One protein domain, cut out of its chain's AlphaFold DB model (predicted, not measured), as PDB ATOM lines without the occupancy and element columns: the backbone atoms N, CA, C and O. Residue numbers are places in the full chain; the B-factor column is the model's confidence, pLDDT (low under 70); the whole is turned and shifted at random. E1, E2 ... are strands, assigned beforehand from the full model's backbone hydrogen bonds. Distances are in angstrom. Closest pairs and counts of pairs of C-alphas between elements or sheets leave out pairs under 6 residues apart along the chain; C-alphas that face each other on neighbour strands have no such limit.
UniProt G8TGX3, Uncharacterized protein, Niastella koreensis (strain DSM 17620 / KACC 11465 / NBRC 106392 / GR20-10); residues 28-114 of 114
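What this domain is: This is residues 28 to 114 of the 114 residues of an uncharacterized protein of Niastella koreensis (strain DSM 17620 / KACC 11465 / NBRC 106392 / GR20-10) (UniProt G8TGX3). Picture a sandwich of two antiparallel sheets face to face, with their strands running nearly along one line: E1, E6, E3, E4 in one layer, E5, E2, E7 in the other. The chain passes from one layer to the other again and again, and an unnamed lead-in, residues 28 to 42, crosses the side of the sandwich where the edge strands E7 and E1 lie. The printed part has 87 residues and seven named strands, E1 to E7 in chain order, with no named helix; its class is all strand, though under half of the residues, 41, are in named elements. It is compact, with a radius of gyration of the C-alphas of 12.3 A and spans of 35 by 28 by 22 A.

How they stand to each other: Start at inner strand E6, residues 94 to 98. On one side is E1, residues 43 to 47, with N 44 and O 97 2.8 A apart; on the other is E3, residues 67 to 71, with N 96 and O 69 2.8 A apart. E3 forms a hairpin with E4, residues 77 to 79, where N 70 and O 78 are 2.8 A apart. In the other sheet, twisted, E2, residues 52 to 59, has E5, residues 83 to 89, and E7, residues 106 to 113, as neighbours; look at N 54 and O 87, 2.8 A, and N 57 and O 108, 2.9 A. The facing parts of the sheets are 10.2 A centre to centre.

Where its parts are: Find C-alpha 43 at (-33.178, 20.089, -49.483), where E1 begins. E2 runs 22.8 A, E5 18.4 A, and E7 23.0 A, ending at C-alpha 113, (-16.952, 2.283, -45.953).

The domain as a whole: The C-alphas farthest apart, of Ser 62 and Thr 114, are 34.9 A apart. The printed part has no cut, and no link is long. Model confidence is under 70 at residues 28 to 43, 61 and 103 to 114.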
ATOM      1  N   PRO A  28     -11.756  10.488 -41.863       50.53
ATOM      2  CA  PRO A  28     -10.953   9.663 -42.749       50.53
ATOM      3  C   PRO A  28     -10.626  10.438 -44.026       50.53
ATOM      4  O   PRO A  28     -11.510  10.944 -44.712       50.53
ATOM      5  N   ALA A  29      -9.332  10.545 -44.349       48.00
ATOM      6  CA  ALA A  29      -8.842  11.338 -45.482       48.00
ATOM      7  C   ALA A  29      -9.299  10.797 -46.852       48.00
ATOM      8  O   ALA A  29      -9.213  11.487 -47.870       48.00
ATOM      9  N   SER A  30      -9.775   9.554 -46.884       41.59
ATOM     10  CA  SER A  30     -10.165   8.816 -48.075       41.59
ATOM     11  C   SER A  30     -11.595   8.311 -47.923       41.59
ATOM     12  O   SER A  30     -11.833   7.417 -47.118       41.59
ATOM     13  N   TYR A  31     -12.517   8.932 -48.662       44.44
ATOM     14  CA  TYR A  31     -13.479   8.346 -49.611       44.44
ATOM     15  C   TYR A  31     -14.668   9.308 -49.754       44.44
ATOM     16  O   TYR A  31     -15.510   9.445 -48.873       44.44
ATOM     17  N   TRP A  32     -14.712  10.006 -50.889       42.88
ATOM     18  CA  TRP A  32     -15.797  10.916 -51.243       42.88
ATOM     19  C   TRP A  32     -16.679  10.216 -52.266       42.88
ATOM     20  O   TRP A  32     -16.209   9.879 -53.353       42.88
ATOM     21  N   ILE A  33     -17.952  10.012 -51.942       44.12
ATOM     22  CA  ILE A  33     -18.966   9.758 -52.960       44.12
ATOM     23  C   ILE A  33     -19.775  11.044 -53.053       44.12
ATOM     24  O   ILE A  33     -20.439  11.440 -52.100       44.12
ATOM     25  N   MET A  34     -19.668  11.726 -54.192       40.69
ATOM     26  CA  MET A  34     -20.600  12.795 -54.527       40.69
ATOM     27  C   MET A  34     -21.938  12.135 -54.835       40.69
ATOM     28  O   MET A  34     -22.052  11.412 -55.823       40.69
ATOM     29  N   VAL A  35     -22.923  12.338 -53.967       43.12
ATOM     30  CA  VAL A  35     -24.282  11.841 -54.187       43.12
ATOM     31  C   VAL A  35     -25.115  12.956 -54.808       43.12
ATOM     32  O   VAL A  35     -24.975  14.128 -54.461       43.12
ATOM     33  N   THR A  36     -25.933  12.587 -55.788       40.62
ATOM     34  CA  THR A  36     -26.796  13.497 -56.541       40.62
ATOM     35  C   THR A  36     -27.984  13.920 -55.678       40.62
ATOM     36  O   THR A  36     -28.646  13.065 -55.101       40.62
ATOM     37  N   ASN A  37     -28.279  15.218 -55.608       44.31
ATOM     38  CA  ASN A  37     -29.471  15.723 -54.922       44.31
ATOM     39  C   ASN A  37     -30.742  15.141 -55.559       44.31
ATOM     40  O   ASN A  37     -31.006  15.405 -56.732       44.31
ATOM     41  N   GLU A  38     -31.542  14.399 -54.790       44.59
ATOM     42  CA  GLU A  38     -32.802  13.815 -55.281       44.59
ATOM     43  C   GLU A  38     -34.060  14.641 -54.947       44.59
ATOM     44  O   GLU A  38     -35.141  14.329 -55.444       44.59
ATOM     45  N   PHE A  39     -33.950  15.710 -54.147       48.28
ATOM     46  CA  PHE A  39     -35.108  16.483 -53.672       48.28
ATOM     47  C   PHE A  39     -35.124  17.938 -54.159       48.28
ATOM     48  O   PHE A  39     -34.140  18.476 -54.667       48.28
ATOM     49  N   THR A  40     -36.312  18.540 -54.052       46.81
ATOM     50  CA  THR A  40     -36.670  19.897 -54.484       46.81
ATOM     51  C   THR A  40     -35.724  20.977 -53.948       46.81
ATOM     52  O   THR A  40     -35.020  20.790 -52.961       46.81
ATOM     53  N   VAL A  41     -35.753  22.142 -54.604       50.38
ATOM     54  CA  VAL A  41     -34.924  23.325 -54.318       50.38
ATOM     55  C   VAL A  41     -34.824  23.604 -52.809       50.38
ATOM     56  O   VAL A  41     -35.791  24.048 -52.201       50.38
ATOM     57  N   GLY A  42     -33.642  23.368 -52.231       58.47
ATOM     58  CA  GLY A  42     -33.308  23.703 -50.838       58.47
ATOM     59  C   GLY A  42     -32.980  22.511 -49.934       58.47
ATOM     60  O   GLY A  42     -32.256  22.695 -48.959       58.47
ATOM     61  N   SER A  43     -33.425  21.299 -50.279       64.00
ATOM     62  CA  SER A  43     -33.178  20.089 -49.483       64.00
ATOM     63  C   SER A  43     -32.254  19.127 -50.233       64.00
ATOM     64  O   SER A  43     -32.441  18.857 -51.419       64.00
ATOM     65  N   VAL A  44     -31.257  18.586 -49.542       74.12
ATOM     66  CA  VAL A  44     -30.335  17.584 -50.080       74.12
ATOM     67  C   VAL A  44     -30.577  16.260 -49.381       74.12
ATOM     68  O   VAL A  44     -30.602  16.204 -48.154       74.12
ATOM     69  N   ALA A  45     -30.707  15.199 -50.173       74.94
ATOM     70  CA  ALA A  45     -30.682  13.835 -49.678       74.94
ATOM     71  C   ALA A  45     -29.510  13.074 -50.277       74.94
ATOM     72  O   ALA A  45     -29.279  13.106 -51.485       74.94
ATOM     73  N   VAL A  46     -28.800  12.369 -49.411       78.56
ATOM     74  CA  VAL A  46     -27.642  11.552 -49.744       78.56
ATOM     75  C   VAL A  46     -27.974  10.126 -49.328       78.56
ATOM     76  O   VAL A  46     -28.001   9.813 -48.138       78.56
ATOM     77  N   VAL A  47     -28.248   9.266 -50.310       81.94
ATOM     78  CA  VAL A  47     -28.501   7.841 -50.075       81.94
ATOM     79  C   VAL A  47     -27.189   7.137 -49.738       81.94
ATOM     80  O   VAL A  47     -26.204   7.232 -50.472       81.94
ATOM     81  N   VAL A  48     -27.185   6.408 -48.628       81.62
ATOM     82  CA  VAL A  48     -26.045   5.632 -48.149       81.62
ATOM     83  C   VAL A  48     -25.882   4.377 -49.024       81.62
ATOM     84  O   VAL A  48     -26.781   3.535 -49.069       81.62
ATOM     85  N   PRO A  49     -24.747   4.192 -49.722       77.19
ATOM     86  CA  PRO A  49     -24.610   3.113 -50.703       77.19
ATOM     87  C   PRO A  49     -24.291   1.743 -50.087       77.19
ATOM     88  O   PRO A  49     -24.424   0.722 -50.762       77.19
ATOM     89  N   THR A  50     -23.838   1.683 -48.832       80.00
ATOM     90  CA  THR A  50     -23.420   0.447 -48.139       80.00
ATOM     91  C   THR A  50     -23.600   0.612 -46.624       80.00
ATOM     92  O   THR A  50     -23.720   1.726 -46.134       80.00
ATOM     93  N   ALA A  51     -23.664  -0.469 -45.850       84.69
ATOM     94  CA  ALA A  51     -23.671  -0.352 -44.389       84.69
ATOM     95  C   ALA A  51     -22.286   0.072 -43.854       84.69
ATOM     96  O   ALA A  51     -21.268  -0.247 -44.466       84.69
ATOM     97  N   GLY A  52     -22.236   0.787 -42.728       83.62
ATOM     98  CA  GLY A  52     -20.983   1.264 -42.134       83.62
ATOM     99  C   GLY A  52     -21.187   2.400 -41.133       83.62
ATOM    100  O   GLY A  52     -22.209   2.457 -40.450       83.62
ATOM    101  N   ASN A  53     -20.217   3.314 -41.064       83.38
ATOM    102  CA  ASN A  53     -20.273   4.509 -40.219       83.38
ATOM    103  C   ASN A  53     -20.253   5.783 -41.078       83.38
ATOM    104  O   ASN A  53     -19.340   6.002 -41.881       83.38
ATOM    105  N   LEU A  54     -21.251   6.642 -40.883       81.38
ATOM    106  CA  LEU A  54     -21.336   7.959 -41.501       81.38
ATOM    107  C   LEU A  54     -20.705   9.012 -40.580       81.38
ATOM    108  O   LEU A  54     -21.147   9.188 -39.444       81.38
ATOM    109  N   TRP A  55     -19.709   9.736 -41.096       80.56
ATOM    110  CA  TRP A  55     -19.014  10.811 -40.390       80.56
ATOM    111  C   TRP A  55     -19.495  12.174 -40.891       80.56
ATOM    112  O   TRP A  55     -19.094  12.650 -41.954       80.56
ATOM    113  N   VAL A  56     -20.351  12.842 -40.124       78.62
ATOM    114  CA  VAL A  56     -20.871  14.162 -40.504       78.62
ATOM    115  C   VAL A  56     -20.236  15.233 -39.639       78.62
ATOM    116  O   VAL A  56     -20.324  15.178 -38.415       78.62
ATOM    117  N   PHE A  57     -19.627  16.229 -40.277       77.44
ATOM    118  CA  PHE A  57     -19.169  17.431 -39.602       77.44
ATOM    119  C   PHE A  57     -20.066  18.604 -39.991       77.44
ATOM    120  O   PHE A  57     -20.070  19.074 -41.135       77.44
ATOM    121  N   TYR A  58     -20.858  19.053 -39.026       79.94
ATOM    122  CA  TYR A  58     -21.852  20.092 -39.227       79.94
ATOM    123  C   TYR A  58     -21.473  21.360 -38.464       79.94
ATOM    124  O   TYR A  58     -21.297  21.336 -37.249       79.94
ATOM    125  N   GLU A  59     -21.387  22.477 -39.183       74.88
ATOM    126  CA  GLU A  59     -21.195  23.818 -38.639       74.88
ATOM    127  C   GLU A  59     -22.148  24.789 -39.343       74.88
ATOM    128  O   GLU A  59     -22.580  24.546 -40.469       74.88
ATOM    129  N   TYR A  60     -22.477  25.904 -38.698       72.44
ATOM    130  CA  TYR A  60     -23.261  26.968 -39.318       72.44
ATOM    131  C   TYR A  60     -22.721  28.339 -38.923       72.44
ATOM    132  O   TYR A  60     -22.179  28.510 -37.830       72.44
ATOM    133  N   GLY A  61     -22.851  29.312 -39.828       66.56
ATOM    134  CA  GLY A  61     -22.319  30.657 -39.619       66.56
ATOM    135  C   GLY A  61     -23.299  31.549 -38.869       66.56
ATOM    136  O   GLY A  61     -22.966  32.125 -37.835       66.56
ATOM    137  N   SER A  62     -24.520  31.662 -39.395       72.50
ATOM    138  CA  SER A  62     -25.534  32.594 -38.886       72.50
ATOM    139  C   SER A  62     -26.780  31.914 -38.332       72.50
ATOM    140  O   SER A  62     -27.371  32.434 -37.388       72.50
ATOM    141  N   ALA A  63     -27.192  30.774 -38.892       78.25
ATOM    142  CA  ALA A  63     -28.404  30.077 -38.470       78.25
ATOM    143  C   ALA A  63     -28.262  28.561 -38.606       78.25
ATOM    144  O   ALA A  63     -27.650  28.067 -39.549       78.25
ATOM    145  N   GLN A  64     -28.861  27.827 -37.671       82.00
ATOM    146  CA  GLN A  64     -28.924  26.375 -37.746       82.00
ATOM    147  C   GLN A  64     -29.774  25.935 -38.952       82.00
ATOM    148  O   GLN A  64     -30.750  26.595 -39.299       82.00
ATOM    149  N   ALA A  65     -29.412  24.806 -39.559       80.81
ATOM    150  CA  ALA A  65     -30.206  24.081 -40.537       80.81
ATOM    151  C   ALA A  65     -31.651  23.880 -40.055       80.81
ATOM    152  O   ALA A  65     -31.891  23.556 -38.890       80.81
ATOM    153  N   GLU A  66     -32.597  24.035 -40.978       85.19
ATOM    154  CA  GLU A  66     -34.017  23.761 -40.745       85.19
ATOM    155  C   GLU A  66     -34.270  22.257 -40.578       85.19
ATOM    156  O   GLU A  66     -35.203  21.850 -39.890       85.19
ATOM    157  N   LEU A  67     -33.406  21.439 -41.187       85.69
ATOM    158  CA  LEU A  67     -33.414  19.985 -41.100       85.69
ATOM    159  C   LEU A  67     -31.985  19.461 -41.258       85.69
ATOM    160  O   LEU A  67     -31.278  19.894 -42.168       85.69
ATOM    161  N   ILE A  68     -31.552  18.541 -40.396       87.31
ATOM    162  CA  ILE A  68     -30.306  17.785 -40.578       87.31
ATOM    163  C   ILE A  68     -30.357  16.485 -39.763       87.31
ATOM    164  O   ILE A  68     -30.252  16.478 -38.534       87.31
ATOM    165  N   GLU A  69     -30.554  15.367 -40.452       92.38
ATOM    166  CA  GLU A  69     -30.770  14.064 -39.821       92.38
ATOM    167  C   GLU A  69     -30.430  12.905 -40.760       92.38
ATOM    168  O   GLU A  69     -30.349  13.058 -41.977       92.38
ATOM    169  N   VAL A  70     -30.238  11.724 -40.183       91.56
ATOM    170  CA  VAL A  70     -30.173  10.459 -40.910       91.56
ATOM    171  C   VAL A  70     -31.514   9.757 -40.760       91.56
ATOM    172  O   VAL A  70     -31.915   9.398 -39.653       91.56
ATOM    173  N   TRP A  71     -32.199   9.544 -41.875       92.75
ATOM    174  CA  TRP A  71     -33.389   8.718 -41.950       92.75
ATOM    175  C   TRP A  71     -32.995   7.271 -42.232       92.75
ATOM    176  O   TRP A  71     -32.420   6.954 -43.275       92.75
ATOM    177  N   HIS A  72     -33.300   6.388 -41.289       92.75
ATOM    178  CA  HIS A  72     -33.013   4.970 -41.404       92.75
ATOM    179  C   HIS A  72     -34.158   4.227 -42.084       92.75
ATOM    180  O   HIS A  72     -35.343   4.547 -41.914       92.75
ATOM    181  N   GLN A  73     -33.811   3.155 -42.788       83.88
ATOM    182  CA  GLN A  73     -34.807   2.208 -43.273       83.88
ATOM    183  C   GLN A  73     -35.683   1.713 -42.111       83.88
ATOM    184  O   GLN A  73     -35.192   1.317 -41.055       83.88
ATOM    185  N   GLY A  74     -37.004   1.759 -42.292       84.94
ATOM    186  CA  GLY A  74     -37.967   1.426 -41.236       84.94
ATOM    187  C   GLY A  74     -38.467   2.621 -40.417       84.94
ATOM    188  O   GLY A  74     -39.301   2.429 -39.536       84.94
ATOM    189  N   GLY A  75     -38.034   3.846 -40.731       86.12
ATOM    190  CA  GLY A  75     -38.663   5.069 -40.228       86.12
ATOM    191  C   GLY A  75     -38.018   5.677 -38.982       86.12
ATOM    192  O   GLY A  75     -38.492   6.709 -38.515       86.12
ATOM    193  N   ALA A  76     -36.955   5.071 -38.447       93.88
ATOM    194  CA  ALA A  76     -36.179   5.677 -37.370       93.88
ATOM    195  C   ALA A  76     -35.367   6.867 -37.899       93.88
ATOM    196  O   ALA A  76     -34.925   6.864 -39.046       93.88
ATOM    197  N   VAL A  77     -35.157   7.876 -37.059       93.62
ATOM    198  CA  VAL A  77     -34.436   9.101 -37.420       93.62
ATOM    199  C   VAL A  77     -33.363   9.379 -36.374       93.62
ATOM    200  O   VAL A  77     -33.651   9.349 -35.176       93.62
ATOM    201  N   THR A  78     -32.146   9.674 -36.829       94.69
ATOM    202  CA  THR A  78     -31.031  10.111 -35.983       94.69
ATOM    203  C   THR A  78     -30.688  11.569 -36.299       94.69
ATOM    204  O   THR A  78     -30.190  11.844 -37.391       94.69
ATOM    205  N   PRO A  79     -30.927  12.522 -35.382       91.88
ATOM    206  CA  PRO A  79     -30.571  13.920 -35.606       91.88
ATOM    207  C   PRO A  79     -29.049  14.112 -35.609       91.88
ATOM    208  O   PRO A  79     -28.323  13.408 -34.906       91.88
ATOM    209  N   ILE A  80     -28.573  15.103 -36.364       87.88
ATOM    210  CA  ILE A  80     -27.154  15.481 -36.410       87.88
ATOM    211  C   ILE A  80     -26.929  16.717 -35.539       87.88
ATOM    212  O   ILE A  80     -27.563  17.757 -35.721       87.88
ATOM    213  N   ALA A  81     -26.014  16.605 -34.577       86.88
ATOM    214  CA  ALA A  81     -25.640  17.695 -33.685       86.88
ATOM    215  C   ALA A  81     -24.574  18.609 -34.316       86.88
ATOM    216  O   ALA A  81     -23.899  18.235 -35.274       86.88
ATOM    217  N   LEU A  82     -24.395  19.811 -33.756       83.19
ATOM    218  CA  LEU A  82     -23.278  20.692 -34.114       83.19
ATOM    219  C   LEU A  82     -21.935  20.004 -33.805       83.19
ATOM    220  O   LEU A  82     -21.762  19.449 -32.719       83.19
ATOM    221  N   GLY A  83     -20.981  20.099 -34.729       80.69
ATOM    222  CA  GLY A  83     -19.665  19.473 -34.636       80.69
ATOM    223  C   GLY A  83     -19.601  18.108 -35.325       80.69
ATOM    224  O   GLY A  83     -20.230  17.878 -36.359       80.69
ATOM    225  N   GLU A  84     -18.783  17.216 -34.773       82.44
ATOM    226  CA  GLU A  84     -18.509  15.891 -35.333       82.44
ATOM    227  C   GLU A  84     -19.545  14.859 -34.874       82.44
ATOM    228  O   GLU A  84     -19.820  14.715 -33.683       82.44
ATOM    229  N   ASN A  85     -20.094  14.113 -35.831       85.62
ATOM    230  CA  ASN A  85     -21.059  13.045 -35.610       85.62
ATOM    231  C   ASN A  85     -20.544  11.764 -36.268       85.62
ATOM    232  O   ASN A  85     -20.117  11.793 -37.421       85.62
ATOM    233  N   ASN A  86     -20.645  10.645 -35.554       87.19
ATOM    234  CA  ASN A  86     -20.357   9.309 -36.064       87.19
ATOM    235  C   ASN A  86     -21.596   8.432 -35.873       87.19
ATOM    236  O   ASN A  86     -21.951   8.102 -34.740       87.19
ATOM    237  N   ILE A  87     -22.269   8.110 -36.974       89.31
ATOM    238  CA  ILE A  87     -23.590   7.482 -36.969       89.31
ATOM    239  C   ILE A  87     -23.499   6.118 -37.663       89.31
ATOM    240  O   ILE A  87     -23.140   6.070 -38.842       89.31
ATOM    241  N   PRO A  88     -23.847   5.010 -36.984       90.19
ATOM    242  CA  PRO A  88     -24.021   3.717 -37.637       90.19
ATOM    243  C   PRO A  88     -25.163   3.779 -38.654       90.19
ATOM    244  O   PRO A  88     -26.263   4.225 -38.327       90.19
ATOM    245  N   VAL A  89     -24.910   3.321 -39.879       88.75
ATOM    246  CA  VAL A  89     -25.871   3.364 -40.990       88.75
ATOM    247  C   VAL A  89     -25.932   2.037 -41.738       88.75
ATOM    248  O   VAL A  89     -24.949   1.298 -41.825       88.75
ATOM    249  N   ASN A  90     -27.091   1.755 -42.318       89.25
ATOM    250  CA  ASN A  90     -27.316   0.648 -43.236       89.25
ATOM    251  C   ASN A  90     -27.274   1.124 -44.692       89.25
ATOM    252  O   ASN A  90     -27.420   2.310 -44.996       89.25
ATOM    253  N   GLN A  91     -27.122   0.172 -45.614       85.81
ATOM    254  CA  GLN A  91     -27.334   0.448 -47.031       85.81
ATOM    255  C   GLN A  91     -28.764   0.959 -47.255       85.81
ATOM    256  O   GLN A  91     -29.727   0.297 -46.881       85.81
ATOM    257  N   GLY A  92     -28.888   2.104 -47.924       82.81
ATOM    258  CA  GLY A  92     -30.155   2.742 -48.263       82.81
ATOM    259  C   GLY A  92     -30.771   3.597 -47.153       82.81
ATOM    260  O   GLY A  92     -31.894   4.059 -47.339       82.81
ATOM    261  N   ASP A  93     -30.064   3.828 -46.042       88.75
ATOM    262  CA  ASP A  93     -30.350   4.971 -45.166       88.75
ATOM    263  C   ASP A  93     -30.098   6.288 -45.925       88.75
ATOM    264  O   ASP A  93     -29.408   6.309 -46.948       88.75
ATOM    265  N   VAL A  94     -30.654   7.401 -45.448       86.31
ATOM    266  CA  VAL A  94     -30.600   8.693 -46.144       86.31
ATOM    267  C   VAL A  94     -30.161   9.792 -45.189       86.31
ATOM    268  O   VAL A  94     -30.845  10.073 -44.215       86.31
ATOM    269  N   LEU A  95     -29.053  10.468 -45.487       86.69
ATOM    270  CA  LEU A  95     -28.747  11.754 -44.860       86.69
ATOM    271  C   LEU A  95     -29.593  12.832 -45.539       86.69
ATOM    272  O   LEU A  95     -29.440  13.058 -46.738       86.69
ATOM    273  N   LEU A  96     -30.458  13.494 -44.778       86.56
ATOM    274  CA  LEU A  96     -31.355  14.541 -45.247       86.56
ATOM    275  C   LEU A  96     -31.011  15.859 -44.554       86.56
ATOM    276  O   LEU A  96     -30.950  15.919 -43.325       86.56
ATOM    277  N   TYR A  97     -30.789  16.921 -45.329       84.56
ATOM    278  CA  TYR A  97     -30.535  18.243 -44.766       84.56
ATOM    279  C   TYR A  97     -31.120  19.393 -45.588       84.56
ATOM    280  O   TYR A  97     -31.228  19.327 -46.810       84.56
ATOM    281  N   GLN A  98     -31.456  20.477 -44.894       85.69
ATOM    282  CA  GLN A  98     -31.906  21.750 -45.441       85.69
ATOM    283  C   GLN A  98     -31.246  22.874 -44.643       85.69
ATOM    284  O   GLN A  98     -31.574  23.115 -43.482       85.69
ATOM    285  N   LEU A  99     -30.263  23.534 -45.258       79.38
ATOM    286  CA  LEU A  99     -29.560  24.654 -44.635       79.38
ATOM    287  C   LEU A  99     -30.453  25.895 -44.655       79.38
ATOM    288  O   LEU A  99     -31.101  26.159 -45.665       79.38
ATOM    289  N   ALA A 100     -30.440  26.680 -43.576       78.81
ATOM    290  CA  ALA A 100     -31.199  27.927 -43.511       78.81
ATOM    291  C   ALA A 100     -30.706  28.947 -44.554       78.81
ATOM    292  O   ALA A 100     -31.510  29.639 -45.174       78.81
ATOM    293  N   ASN A 101     -29.390  29.014 -44.796       73.00
ATOM    294  CA  ASN A 101     -28.796  29.863 -45.824       73.00
ATOM    295  C   ASN A 101     -27.836  29.037 -46.694       73.00
ATOM    296  O   ASN A 101     -26.624  29.082 -46.484       73.00
ATOM    297  N   PRO A 102     -28.315  28.319 -47.725       70.44
ATOM    298  CA  PRO A 102     -27.463  27.445 -48.542       70.44
ATOM    299  C   PRO A 102     -26.348  28.184 -49.307       70.44
ATOM    300  O   PRO A 102     -25.438  27.549 -49.828       70.44
ATOM    301  N   ALA A 103     -26.403  29.520 -49.380       67.25
ATOM    302  CA  ALA A 103     -25.353  30.361 -49.955       67.25
ATOM    303  C   ALA A 103     -24.228  30.747 -48.967       67.25
ATOM    304  O   ALA A 103     -23.205  31.269 -49.407       67.25
ATOM    305  N   GLN A 104     -24.418  30.556 -47.655       64.88
ATOM    306  CA  GLN A 104     -23.492  31.009 -46.601       64.88
ATOM    307  C   GLN A 104     -23.115  29.901 -45.609       64.88
ATOM    308  O   GLN A 104     -21.984  29.873 -45.128       64.88
ATOM    309  N   ASP A 105     -24.046  29.000 -45.307       65.06
ATOM    310  CA  ASP A 105     -23.846  27.890 -44.382       65.06
ATOM    311  C   ASP A 105     -23.143  26.717 -45.087       65.06
ATOM    312  O   ASP A 105     -23.299  26.509 -46.293       65.06
ATOM    313  N   THR A 106     -22.362  25.929 -44.344       65.06
ATOM    314  CA  THR A 106     -21.577  24.826 -44.915       65.06
ATOM    315  C   THR A 106     -21.768  23.538 -44.138       65.06
ATOM    316  O   THR A 106     -21.564  23.503 -42.931       65.06
ATOM    317  N   ILE A 107     -22.040  22.445 -44.842       66.81
ATOM    318  CA  ILE A 107     -21.997  21.093 -44.287       66.81
ATOM    319  C   ILE A 107     -20.841  20.331 -44.936       66.81
ATOM    320  O   ILE A 107     -20.647  20.407 -46.152       66.81
ATOM    321  N   LYS A 108     -20.048  19.614 -44.133       64.56
ATOM    322  CA  LYS A 108     -18.999  18.720 -44.630       64.56
ATOM    323  C   LYS A 108     -19.364  17.291 -44.263       64.56
ATOM    324  O   LYS A 108     -19.509  16.947 -43.095       64.56
ATOM    325  N   ILE A 109     -19.502  16.453 -45.278       64.62
ATOM    326  CA  ILE A 109     -19.896  15.056 -45.114       64.62
ATOM    327  C   ILE A 109     -18.723  14.204 -45.573       64.62
ATOM    328  O   ILE A 109     -18.281  14.357 -46.711       64.62
ATOM    329  N   ALA A 110     -18.238  13.307 -44.719       59.19
ATOM    330  CA  ALA A 110     -17.431  12.182 -45.166       59.19
ATOM    331  C   ALA A 110     -18.111  10.880 -44.807       59.19
ATOM    332  O   ALA A 110     -18.903  10.755 -43.875       59.19
ATOM    333  N   TYR A 111     -17.783   9.872 -45.585       55.22
ATOM    334  CA  TYR A 111     -18.351   8.567 -45.406       55.22
ATOM    335  C   TYR A 111     -17.222   7.552 -45.427       55.22
ATOM    336  O   TYR A 111     -16.396   7.557 -46.338       55.22
ATOM    337  N   GLN A 112     -17.173   6.703 -44.403       52.72
ATOM    338  CA  GLN A 112     -16.209   5.619 -44.344       52.72
ATOM    339  C   GLN A 112     -16.934   4.299 -44.564       52.72
ATOM    340  O   GLN A 112     -17.701   3.840 -43.718       52.72
ATOM    341  N   LEU A 113     -16.631   3.681 -45.701       50.84
ATOM    342  CA  LEU A 113     -16.952   2.283 -45.953       50.84
ATOM    343  C   LEU A 113     -16.111   1.410 -45.013       50.84
ATOM    344  O   LEU A 113     -14.896   1.608 -44.912       50.84
ATOM    345  N   THR A 114     -16.752   0.458 -44.341       51.97
ATOM    346  CA  THR A 114     -16.085  -0.624 -43.599       51.97
ATOM    347  C   THR A 114     -16.271  -1.942 -44.315       51.97
ATOM    348  O   THR A 114     -17.427  -2.199 -44.717       51.97
TER     349      THR A 114